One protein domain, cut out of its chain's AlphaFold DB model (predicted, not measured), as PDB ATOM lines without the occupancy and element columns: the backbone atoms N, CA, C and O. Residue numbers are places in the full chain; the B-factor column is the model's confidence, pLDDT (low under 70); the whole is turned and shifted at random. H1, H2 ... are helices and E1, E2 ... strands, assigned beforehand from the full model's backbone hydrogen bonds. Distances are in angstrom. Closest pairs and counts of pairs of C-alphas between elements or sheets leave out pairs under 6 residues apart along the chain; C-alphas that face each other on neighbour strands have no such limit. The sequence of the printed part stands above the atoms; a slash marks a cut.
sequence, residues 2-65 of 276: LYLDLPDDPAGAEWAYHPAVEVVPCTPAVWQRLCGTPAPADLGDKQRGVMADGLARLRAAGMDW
ATOM      1  N   LEU A   2     150.935  51.825 150.951       94.00
ATOM      2  CA  LEU A   2     150.802  50.563 150.230       94.00
ATOM      3  C   LEU A   2     149.314  50.216 150.146       94.00
ATOM      4  O   LEU A   2     148.717  49.833 151.149       94.00
ATOM      5  N   TYR A   3     148.712  50.403 148.974       95.56
ATOM      6  CA  TYR A   3     147.303  50.085 148.736       95.56
ATOM      7  C   TYR A   3     147.181  48.638 148.268       95.56
ATOM      8  O   TYR A   3     147.775  48.268 147.258       95.56
ATOM      9  N   LEU A   4     146.411  47.831 148.994       94.94
ATOM     10  CA  LEU A   4     146.249  46.406 148.717       94.94
ATOM     11  C   LEU A   4     144.856  46.151 148.146       94.94
ATOM     12  O   LEU A   4     143.869  46.218 148.877       94.94
ATOM     13  N   ASP A   5     144.774  45.868 146.841       91.62
ATOM     14  CA  ASP A   5     143.501  45.544 146.168       91.62
ATOM     15  C   ASP A   5     142.870  44.264 146.739       91.62
ATOM     16  O   ASP A   5     141.650  44.147 146.824       91.62
ATOM     17  N   LEU A   6     143.715  43.335 147.198       92.31
ATOM     18  CA  LEU A   6     143.329  42.232 148.069       92.31
ATOM     19  C   LEU A   6     143.506  42.688 149.529       92.31
ATOM     20  O   LEU A   6     144.637  42.769 150.001       92.31
ATOM     21  N   PRO A   7     142.429  43.015 150.265       93.69
ATOM     22  CA  PRO A   7     142.553  43.608 151.599       93.69
ATOM     23  C   PRO A   7     143.203  42.671 152.626       93.69
ATOM     24  O   PRO A   7     143.822  43.158 153.568       93.69
ATOM     25  N   ASP A   8     143.093  41.357 152.420       94.81
ATOM     26  CA  ASP A   8     143.672  40.320 153.281       94.81
ATOM     27  C   ASP A   8     145.025  39.802 152.753       94.81
ATOM     28  O   ASP A   8     145.465  38.711 153.123       94.81
ATOM     29  N   ASP A   9     145.678  40.544 151.850       94.00
ATOM     30  CA  ASP A   9     146.983  40.157 151.314       94.00
ATOM     31  C   ASP A   9     148.031  40.069 152.444       94.00
ATOM     32  O   ASP A   9     148.184  41.025 153.219       94.00
ATOM     33  N   PRO A  10     148.776  38.950 152.558       91.38
ATOM     34  CA  PRO A  10     149.780  38.774 153.605       91.38
ATOM     35  C   PRO A  10     150.879  39.849 153.584       91.38
ATOM     36  O   PRO A  10     151.437  40.150 154.643       91.38
ATOM     37  N   ALA A  11     151.136  40.491 152.438       88.88
ATOM     38  CA  ALA A  11     152.071  41.610 152.336       88.88
ATOM     39  C   ALA A  11     151.686  42.775 153.263       88.88
ATOM     40  O   ALA A  11     152.551  43.511 153.734       88.88
ATOM     41  N   GLY A  12     150.399  42.939 153.584       91.00
ATOM     42  CA  GLY A  12     149.959  43.968 154.521       91.00
ATOM     43  C   GLY A  12     150.543  43.782 155.917       91.00
ATOM     44  O   GLY A  12     151.048  44.739 156.500       91.00
ATOM     45  N   ALA A  13     150.535  42.554 156.437       90.12
ATOM     46  CA  ALA A  13     151.130  42.251 157.737       90.12
ATOM     47  C   ALA A  13     152.662  42.356 157.696       90.12
ATOM     48  O   ALA A  13     153.267  42.851 158.647       90.12
ATOM     49  N   GLU A  14     153.274  41.939 156.585       88.75
ATOM     50  CA  GLU A  14     154.720  42.027 156.377       88.75
ATOM     51  C   GLU A  14     155.219  43.472 156.341       88.75
ATOM     52  O   GLU A  14     156.315  43.732 156.798       88.75
ATOM     53  N   TRP A  15     154.448  44.439 155.852       88.44
ATOM     54  CA  TRP A  15     154.922  45.827 155.774       88.44
ATOM     55  C   TRP A  15     154.403  46.733 156.890       88.44
ATOM     56  O   TRP A  15     154.912  47.842 157.065       88.44
ATOM     57  N   ALA A  16     153.443  46.264 157.693       87.88
ATOM     58  CA  ALA A  16     152.834  47.045 158.767       87.88
ATOM     59  C   ALA A  16     153.812  47.474 159.879       87.88
ATOM     60  O   ALA A  16     153.524  48.436 160.587       87.88
ATOM     61  N   TYR A  17     154.957  46.798 160.052       85.94
ATOM     62  CA  TYR A  17     155.951  47.203 161.057       85.94
ATOM     63  C   TYR A  17     156.813  48.393 160.613       85.94
ATOM     64  O   TYR A  17     157.460  49.019 161.454       85.94
ATOM     65  N   HIS A  18     156.882  48.700 159.312       88.06
ATOM     66  CA  HIS A  18     157.815  49.707 158.819       88.06
ATOM     67  C   HIS A  18     157.251  51.120 159.056       88.06
ATOM     68  O   HIS A  18     156.227  51.471 158.472       88.06
ATOM     69  N   PRO A  19     157.926  51.999 159.825       89.00
ATOM     70  CA  PRO A  19     157.351  53.281 160.254       89.00
ATOM     71  C   PRO A  19     157.089  54.267 159.106       89.00
ATOM     72  O   PRO A  19     156.284  55.181 159.250       89.00
ATOM     73  N   ALA A  20     157.759  54.096 157.961       88.75
ATOM     74  CA  ALA A  20     157.519  54.900 156.759       88.75
ATOM     75  C   ALA A  20     156.440  54.321 155.818       88.75
ATOM     76  O   ALA A  20     156.190  54.888 154.753       88.75
ATOM     77  N   VAL A  21     155.829  53.181 156.163       91.00
ATOM     78  CA  VAL A  21     154.803  52.530 155.343       91.00
ATOM     79  C   VAL A  21     153.460  52.588 156.058       91.00
ATOM     80  O   VAL A  21     153.262  52.012 157.118       91.00
ATOM     81  N   GLU A  22     152.501  53.258 155.428       93.50
ATOM     82  CA  GLU A  22     151.088  53.134 155.782       93.50
ATOM     83  C   GLU A  22     150.440  52.100 154.857       93.50
ATOM     84  O   GLU A  22     150.394  52.313 153.641       93.50
ATOM     85  N   VAL A  23     149.954  50.995 155.421       95.19
ATOM     86  CA  VAL A  23     149.215  49.960 154.687       95.19
ATOM     87  C   VAL A  23     147.734  50.331 154.631       95.19
ATOM     88  O   VAL A  23     147.111  50.601 155.657       95.19
ATOM     89  N   VAL A  24     147.159  50.322 153.429       95.81
ATOM     90  CA  VAL A  24     145.753  50.641 153.169       95.81
ATOM     91  C   VAL A  24     145.074  49.416 152.543       95.81
ATOM     92  O   VAL A  24     145.163  49.225 151.329       95.81
ATOM     93  N   PRO A  25     144.390  48.571 153.339       96.12
ATOM     94  CA  PRO A  25     143.629  47.445 152.805       96.12
ATOM     95  C   PRO A  25     142.386  47.967 152.076       96.12
ATOM     96  O   PRO A  25     141.499  48.578 152.685       96.12
ATOM     97  N   CYS A  26     142.300  47.749 150.764       96.19
ATOM     98  CA  CYS A  26     141.228  48.299 149.942       96.19
ATOM     99  C   CYS A  26     139.951  47.451 150.023       96.19
ATOM    100  O   CYS A  26     139.583  46.715 149.111       96.19
ATOM    101  N   THR A  27     139.249  47.575 151.147       96.94
ATOM    102  CA  THR A  27     137.925  46.975 151.355       96.94
ATOM    103  C   THR A  27     136.855  47.634 150.472       96.94
ATOM    104  O   THR A  27     137.051  48.755 149.990       96.94
ATOM    105  N   PRO A  28     135.660  47.029 150.329       97.19
ATOM    106  CA  PRO A  28     134.543  47.671 149.635       97.19
ATOM    107  C   PRO A  28     134.203  49.077 150.161       97.19
ATOM    108  O   PRO A  28     133.852  49.967 149.392       97.19
ATOM    109  N   ALA A  29     134.361  49.321 151.466       97.25
ATOM    110  CA  ALA A  29     134.148  50.645 152.053       97.25
ATOM    111  C   ALA A  29     135.225  51.661 151.633       97.25
ATOM    112  O   ALA A  29     134.925  52.838 151.427       97.25
ATOM    113  N   VAL A  30     136.477  51.213 151.482       96.81
ATOM    114  CA  VAL A  30     137.562  52.048 150.949       96.81
ATOM    115  C   VAL A  30     137.274  52.388 149.494       96.81
ATOM    116  O   VAL A  30     137.280  53.566 149.149       96.81
ATOM    117  N   TRP A  31     136.917  51.409 148.664       96.94
ATOM    118  CA  TRP A  31     136.568  51.671 147.267       96.94
ATOM    119  C   TRP A  31     135.370  52.604 147.113       96.94
ATOM    120  O   TRP A  31     135.420  53.530 146.304       96.94
ATOM    121  N   GLN A  32     134.342  52.459 147.954       97.25
ATOM    122  CA  GLN A  32     133.208  53.381 147.974       97.25
ATOM    123  C   GLN A  32     133.649  54.829 148.232       97.25
ATOM    124  O   GLN A  32     133.114  55.750 147.616       97.25
ATOM    125  N   ARG A  33     134.630  55.040 149.117       96.31
ATOM    126  CA  ARG A  33     135.196  56.364 149.403       96.31
ATOM    127  C   ARG A  33     136.051  56.892 148.249       96.31
ATOM    128  O   ARG A  33     135.950  58.071 147.933       96.31
ATOM    129  N   LEU A  34     136.897  56.046 147.660       94.38
ATOM    130  CA  LEU A  34     137.883  56.460 146.653       94.38
ATOM    131  C   LEU A  34     137.284  56.637 145.254       94.38
ATOM    132  O   LEU A  34     137.659  57.555 144.532       94.38
ATOM    133  N   CYS A  35     136.361  55.755 144.874       93.81
ATOM    134  CA  CYS A  35     135.844  55.634 143.511       93.81
ATOM    135  C   CYS A  35     134.323  55.857 143.426       93.81
ATOM    136  O   CYS A  35     133.765  55.830 142.335       93.81
ATOM    137  N   GLY A  36     133.625  56.032 144.555       95.12
ATOM    138  CA  GLY A  36     132.163  56.181 144.578       95.12
ATOM    139  C   GLY A  36     131.381  54.875 144.384       95.12
ATOM    140  O   GLY A  36     130.154  54.909 144.317       95.12
ATOM    141  N   THR A  37     132.064  53.729 144.331       95.44
ATOM    142  CA  THR A  37     131.477  52.389 144.169       95.44
ATOM    143  C   THR A  37     132.242  51.370 145.019       95.44
ATOM    144  O   THR A  37     133.463  51.479 145.119       95.44
ATOM    145  N   PRO A  38     131.584  50.363 145.626       95.00
ATOM    146  CA  PRO A  38     132.264  49.399 146.490       95.00
ATOM    147  C   PRO A  38     133.095  48.361 145.721       95.00
ATOM    148  O   PRO A  38     133.883  47.641 146.328       95.00
ATOM    149  N   ALA A  39     132.909  48.257 144.402       90.00
ATOM    150  CA  ALA A  39     133.581  47.277 143.552       90.00
ATOM    151  C   ALA A  39     133.882  47.877 142.163       90.00
ATOM    152  O   ALA A  39     133.223  47.522 141.183       90.00
ATOM    153  N   PRO A  40     134.833  48.823 142.059       89.88
ATOM    154  CA  PRO A  40     135.253  49.368 140.772       89.88
ATOM    155  C   PRO A  40     135.819  48.241 139.900       89.88
ATOM    156  O   PRO A  40     136.757  47.546 140.295       89.88
ATOM    157  N   ALA A  41     135.215  48.040 138.728       82.88
ATOM    158  CA  ALA A  41     135.611  46.990 137.792       82.88
ATOM    159  C   ALA A  41     136.818  47.400 136.932       82.88
ATOM    160  O   ALA A  41     137.607  46.544 136.535       82.88
ATOM    161  N   ASP A  42     136.959  48.698 136.650       83.25
ATOM    162  CA  ASP A  42     138.049  49.244 135.850       83.25
ATOM    163  C   ASP A  42     139.299  49.500 136.704       83.25
ATOM    164  O   ASP A  42     139.240  50.108 137.776       83.25
ATOM    165  N   LEU A  43     140.454  49.054 136.210       82.81
ATOM    166  CA  LEU A  43     141.736  49.289 136.875       82.81
ATOM    167  C   LEU A  43     142.097  50.781 136.877       82.81
ATOM    168  O   LEU A  43     142.658  51.267 137.858       82.81
ATOM    169  N   GLY A  44     141.750  51.512 135.816       83.62
ATOM    170  CA  GLY A  44     141.987  52.949 135.728       83.62
ATOM    171  C   GLY A  44     141.234  53.724 136.809       83.62
ATOM    172  O   GLY A  44     141.813  54.609 137.435       83.62
ATOM    173  N   ASP A  45     139.981  53.362 137.099       86.31
ATOM    174  CA  ASP A  45     139.207  53.939 138.210       86.31
ATOM    175  C   ASP A  45     139.880  53.707 139.566       86.31
ATOM    176  O   ASP A  45     140.008  54.645 140.363       86.31
ATOM    177  N   LYS A  46     140.358  52.480 139.818       90.12
ATOM    178  CA  LYS A  46     141.108  52.155 141.043       90.12
ATOM    179  C   LYS A  46     142.376  52.998 141.154       90.12
ATOM    180  O   LYS A  46     142.621  53.608 142.192       90.12
ATOM    181  N   GLN A  47     143.159  53.065 140.076       88.31
ATOM    182  CA  GLN A  47     144.416  53.812 140.035       88.31
ATOM    183  C   GLN A  47     144.195  55.312 140.257       88.31
ATOM    184  O   GLN A  47     144.909  55.924 141.051       88.31
ATOM    185  N   ARG A  48     143.166  55.897 139.631       87.62
ATOM    186  CA  ARG A  48     142.776  57.299 139.846       87.62
ATOM    187  C   ARG A  48     142.387  57.571 141.298       87.62
ATOM    188  O   ARG A  48     142.863  58.550 141.871       87.62
ATOM    189  N   GLY A  49     141.562  56.708 141.893       91.25
ATOM    190  CA  GLY A  49     141.133  56.838 143.288       91.25
ATOM    191  C   GLY A  49     142.303  56.761 144.274       91.25
ATOM    192  O   GLY A  49     142.424  57.607 145.159       91.25
ATOM    193  N   VAL A  50     143.203  55.794 144.080       93.06
ATOM    194  CA  VAL A  50     144.414  55.620 144.900       93.06
ATOM    195  C   VAL A  50     145.373  56.805 144.762       93.06
ATOM    196  O   VAL A  50     145.864  57.312 145.771       93.06
ATOM    197  N   MET A  51     145.616  57.285 143.539       89.62
ATOM    198  CA  MET A  51     146.489  58.439 143.301       89.62
ATOM    199  C   MET A  51     145.942  59.704 143.976       89.62
ATOM    200  O   MET A  51     146.694  60.433 144.622       89.62
ATOM    201  N   ALA A  52     144.632  59.947 143.872       89.31
ATOM    202  CA  ALA A  52     143.987  61.098 144.497       89.31
ATOM    203  C   ALA A  52     144.065  61.051 146.037       89.31
ATOM    204  O   ALA A  52     144.426  62.056 146.654       89.31
ATOM    205  N   ASP A  53     143.785  59.895 146.657       92.56
ATOM    206  CA  ASP A  53     143.904  59.706 148.116       92.56
ATOM    207  C   ASP A  53     145.352  59.880 148.582       92.56
ATOM    208  O   ASP A  53     145.632  60.627 149.522       92.56
ATOM    209  N   GLY A  54     146.291  59.246 147.874       92.25
ATOM    210  CA  GLY A  54     147.711  59.323 148.184       92.25
ATOM    211  C   GLY A  54     148.243  60.749 148.125       92.25
ATOM    212  O   GLY A  54     148.911  61.204 149.052       92.25
ATOM    213  N   LEU A  55     147.893  61.492 147.077       89.25
ATOM    214  CA  LEU A  55     148.293  62.884 146.940       89.25
ATOM    215  C   LEU A  55     147.728  63.770 148.054       89.25
ATOM    216  O   LEU A  55     148.457  64.589 148.613       89.25
ATOM    217  N   ALA A  56     146.444  63.608 148.391       90.19
ATOM    218  CA  ALA A  56     145.806  64.382 149.451       90.19
ATOM    219  C   ALA A  56     146.490  64.152 150.809       90.19
ATOM    220  O   ALA A  56     146.751  65.108 151.540       90.19
ATOM    221  N   ARG A  57     146.844  62.899 151.115       92.81
ATOM    222  CA  ARG A  57     147.572  62.525 152.337       92.81
ATOM    223  C   ARG A  57     148.994  63.072 152.360       92.81
ATOM    224  O   ARG A  57     149.401  63.645 153.365       92.81
ATOM    225  N   LEU A  58     149.731  62.953 151.254       92.56
ATOM    226  CA  LEU A  58     151.086  63.507 151.134       92.56
ATOM    227  C   LEU A  58     151.084  65.028 151.306       92.56
ATOM    228  O   LEU A  58     151.912  65.562 152.041       92.56
ATOM    229  N   ARG A  59     150.107  65.719 150.704       90.12
ATOM    230  CA  ARG A  59     149.903  67.160 150.892       90.12
ATOM    231  C   ARG A  59     149.614  67.499 152.356       90.12
ATOM    232  O   ARG A  59     150.219  68.423 152.889       90.12
ATOM    233  N   ALA A  60     148.724  66.758 153.016       92.12
ATOM    234  CA  ALA A  60     148.405  66.967 154.431       92.12
ATOM    235  C   ALA A  60     149.611  66.716 155.357       92.12
ATOM    236  O   ALA A  60     149.742  67.375 156.385       92.12
ATOM    237  N   ALA A  61     150.507  65.806 154.971       92.69
ATOM    238  CA  ALA A  61     151.760  65.525 155.667       92.69
ATOM    239  C   ALA A  61     152.895  66.518 155.341       92.69
ATOM    240  O   ALA A  61     153.993  66.376 155.875       92.69
ATOM    241  N   GLY A  62     152.660  67.509 154.470       91.19
ATOM    242  CA  GLY A  62     153.668  68.499 154.081       91.19
ATOM    243  C   GLY A  62     154.779  67.949 153.183       91.19
ATOM    244  O   GLY A  62     155.881  68.486 153.190       91.19
ATOM    245  N   MET A  63     154.524  66.866 152.443       91.62
ATOM    246  CA  MET A  63     155.473  66.323 151.466       91.62
ATOM    247  C   MET A  63     155.410  67.120 150.162       91.62
ATOM    248  O   MET A  63     154.316  67.432 149.704       91.62
ATOM    249  N   ASP A  64     156.553  67.389 149.527       90.06
ATOM    250  CA  ASP A  64     156.625  68.210 148.305       90.06
ATOM    251  C   ASP A  64     156.260  67.454 147.021       90.06
ATOM    252  O   ASP A  64     155.739  68.037 146.070       90.06
ATOM    253  N   TRP A  65     156.536  66.148 146.982       91.00
ATOM    254  CA  TRP A  65     156.407  65.313 145.789       91.00
ATOM    255  C   TRP A  65     155.630  64.031 146.073       91.00
ATOM    256  O   TRP A  65     155.655  63.486 147.175       91.00
TER     257      TRP A  65
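What this domain is: This is residues 2 to 65 of the 276 residues of an uncharacterized protein of Roseisalinus antarcticus (UniProt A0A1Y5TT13). A tiny two-strand ribbon, E1 beside E2, lies between a loop that bears short H1 and the long helix H3; H2 crosses H3 at residues 45 to 53 of H3, and residues 56 to 62, of which 56 to 60 belong to H3, stick out beyond. The 64 printed residues run E1, H1, E2, H2, H3, mostly helix, with E1 and E2 parallel. The whole is compact, radius of gyration of the C-alphas 12.3 A, spanning 31 by 29 by 17 A.

Where its parts are: Find C-alpha 2 at (150.802, 50.563, 150.230), where E1, residues 2 to 4, begins; E2 is residues 23 to 25. H1 is residues 10 to 15 and H2 28 to 35, 10.1 A long. H3, residues 43 to 60, runs 25.8 A to C-alpha 60 at (148.405, 66.967, 154.431).

How they stand to each other: Between E1 and E2, look for N 24 and O 2, 2.8 A apart, within hydrogen-bond range. E1, H1, E2 form a strand-helix-strand unit, parallel neighbour strands with a helix between, its crossover right-handed. The closest C-alphas of H1 and E2 are those of Gly 12 and Val 23, 6.0 A. H3, with residues 45 to 53 alone, touches H2, about perpendicular at 81 degrees; their closest C-alphas are those of Leu 34 and Gly 49, 4.7 A. H1 and H3 are apart. In H1, H2 and H3 every O i to N i+4 pair is within hydrogen-bond range.

The domain as a whole: The C-alphas farthest apart, of Ala 41 and Gly 62, are 32.5 A apart. The printed part has no cut, no link is long, and no printed residue is under 70 in pLDDT.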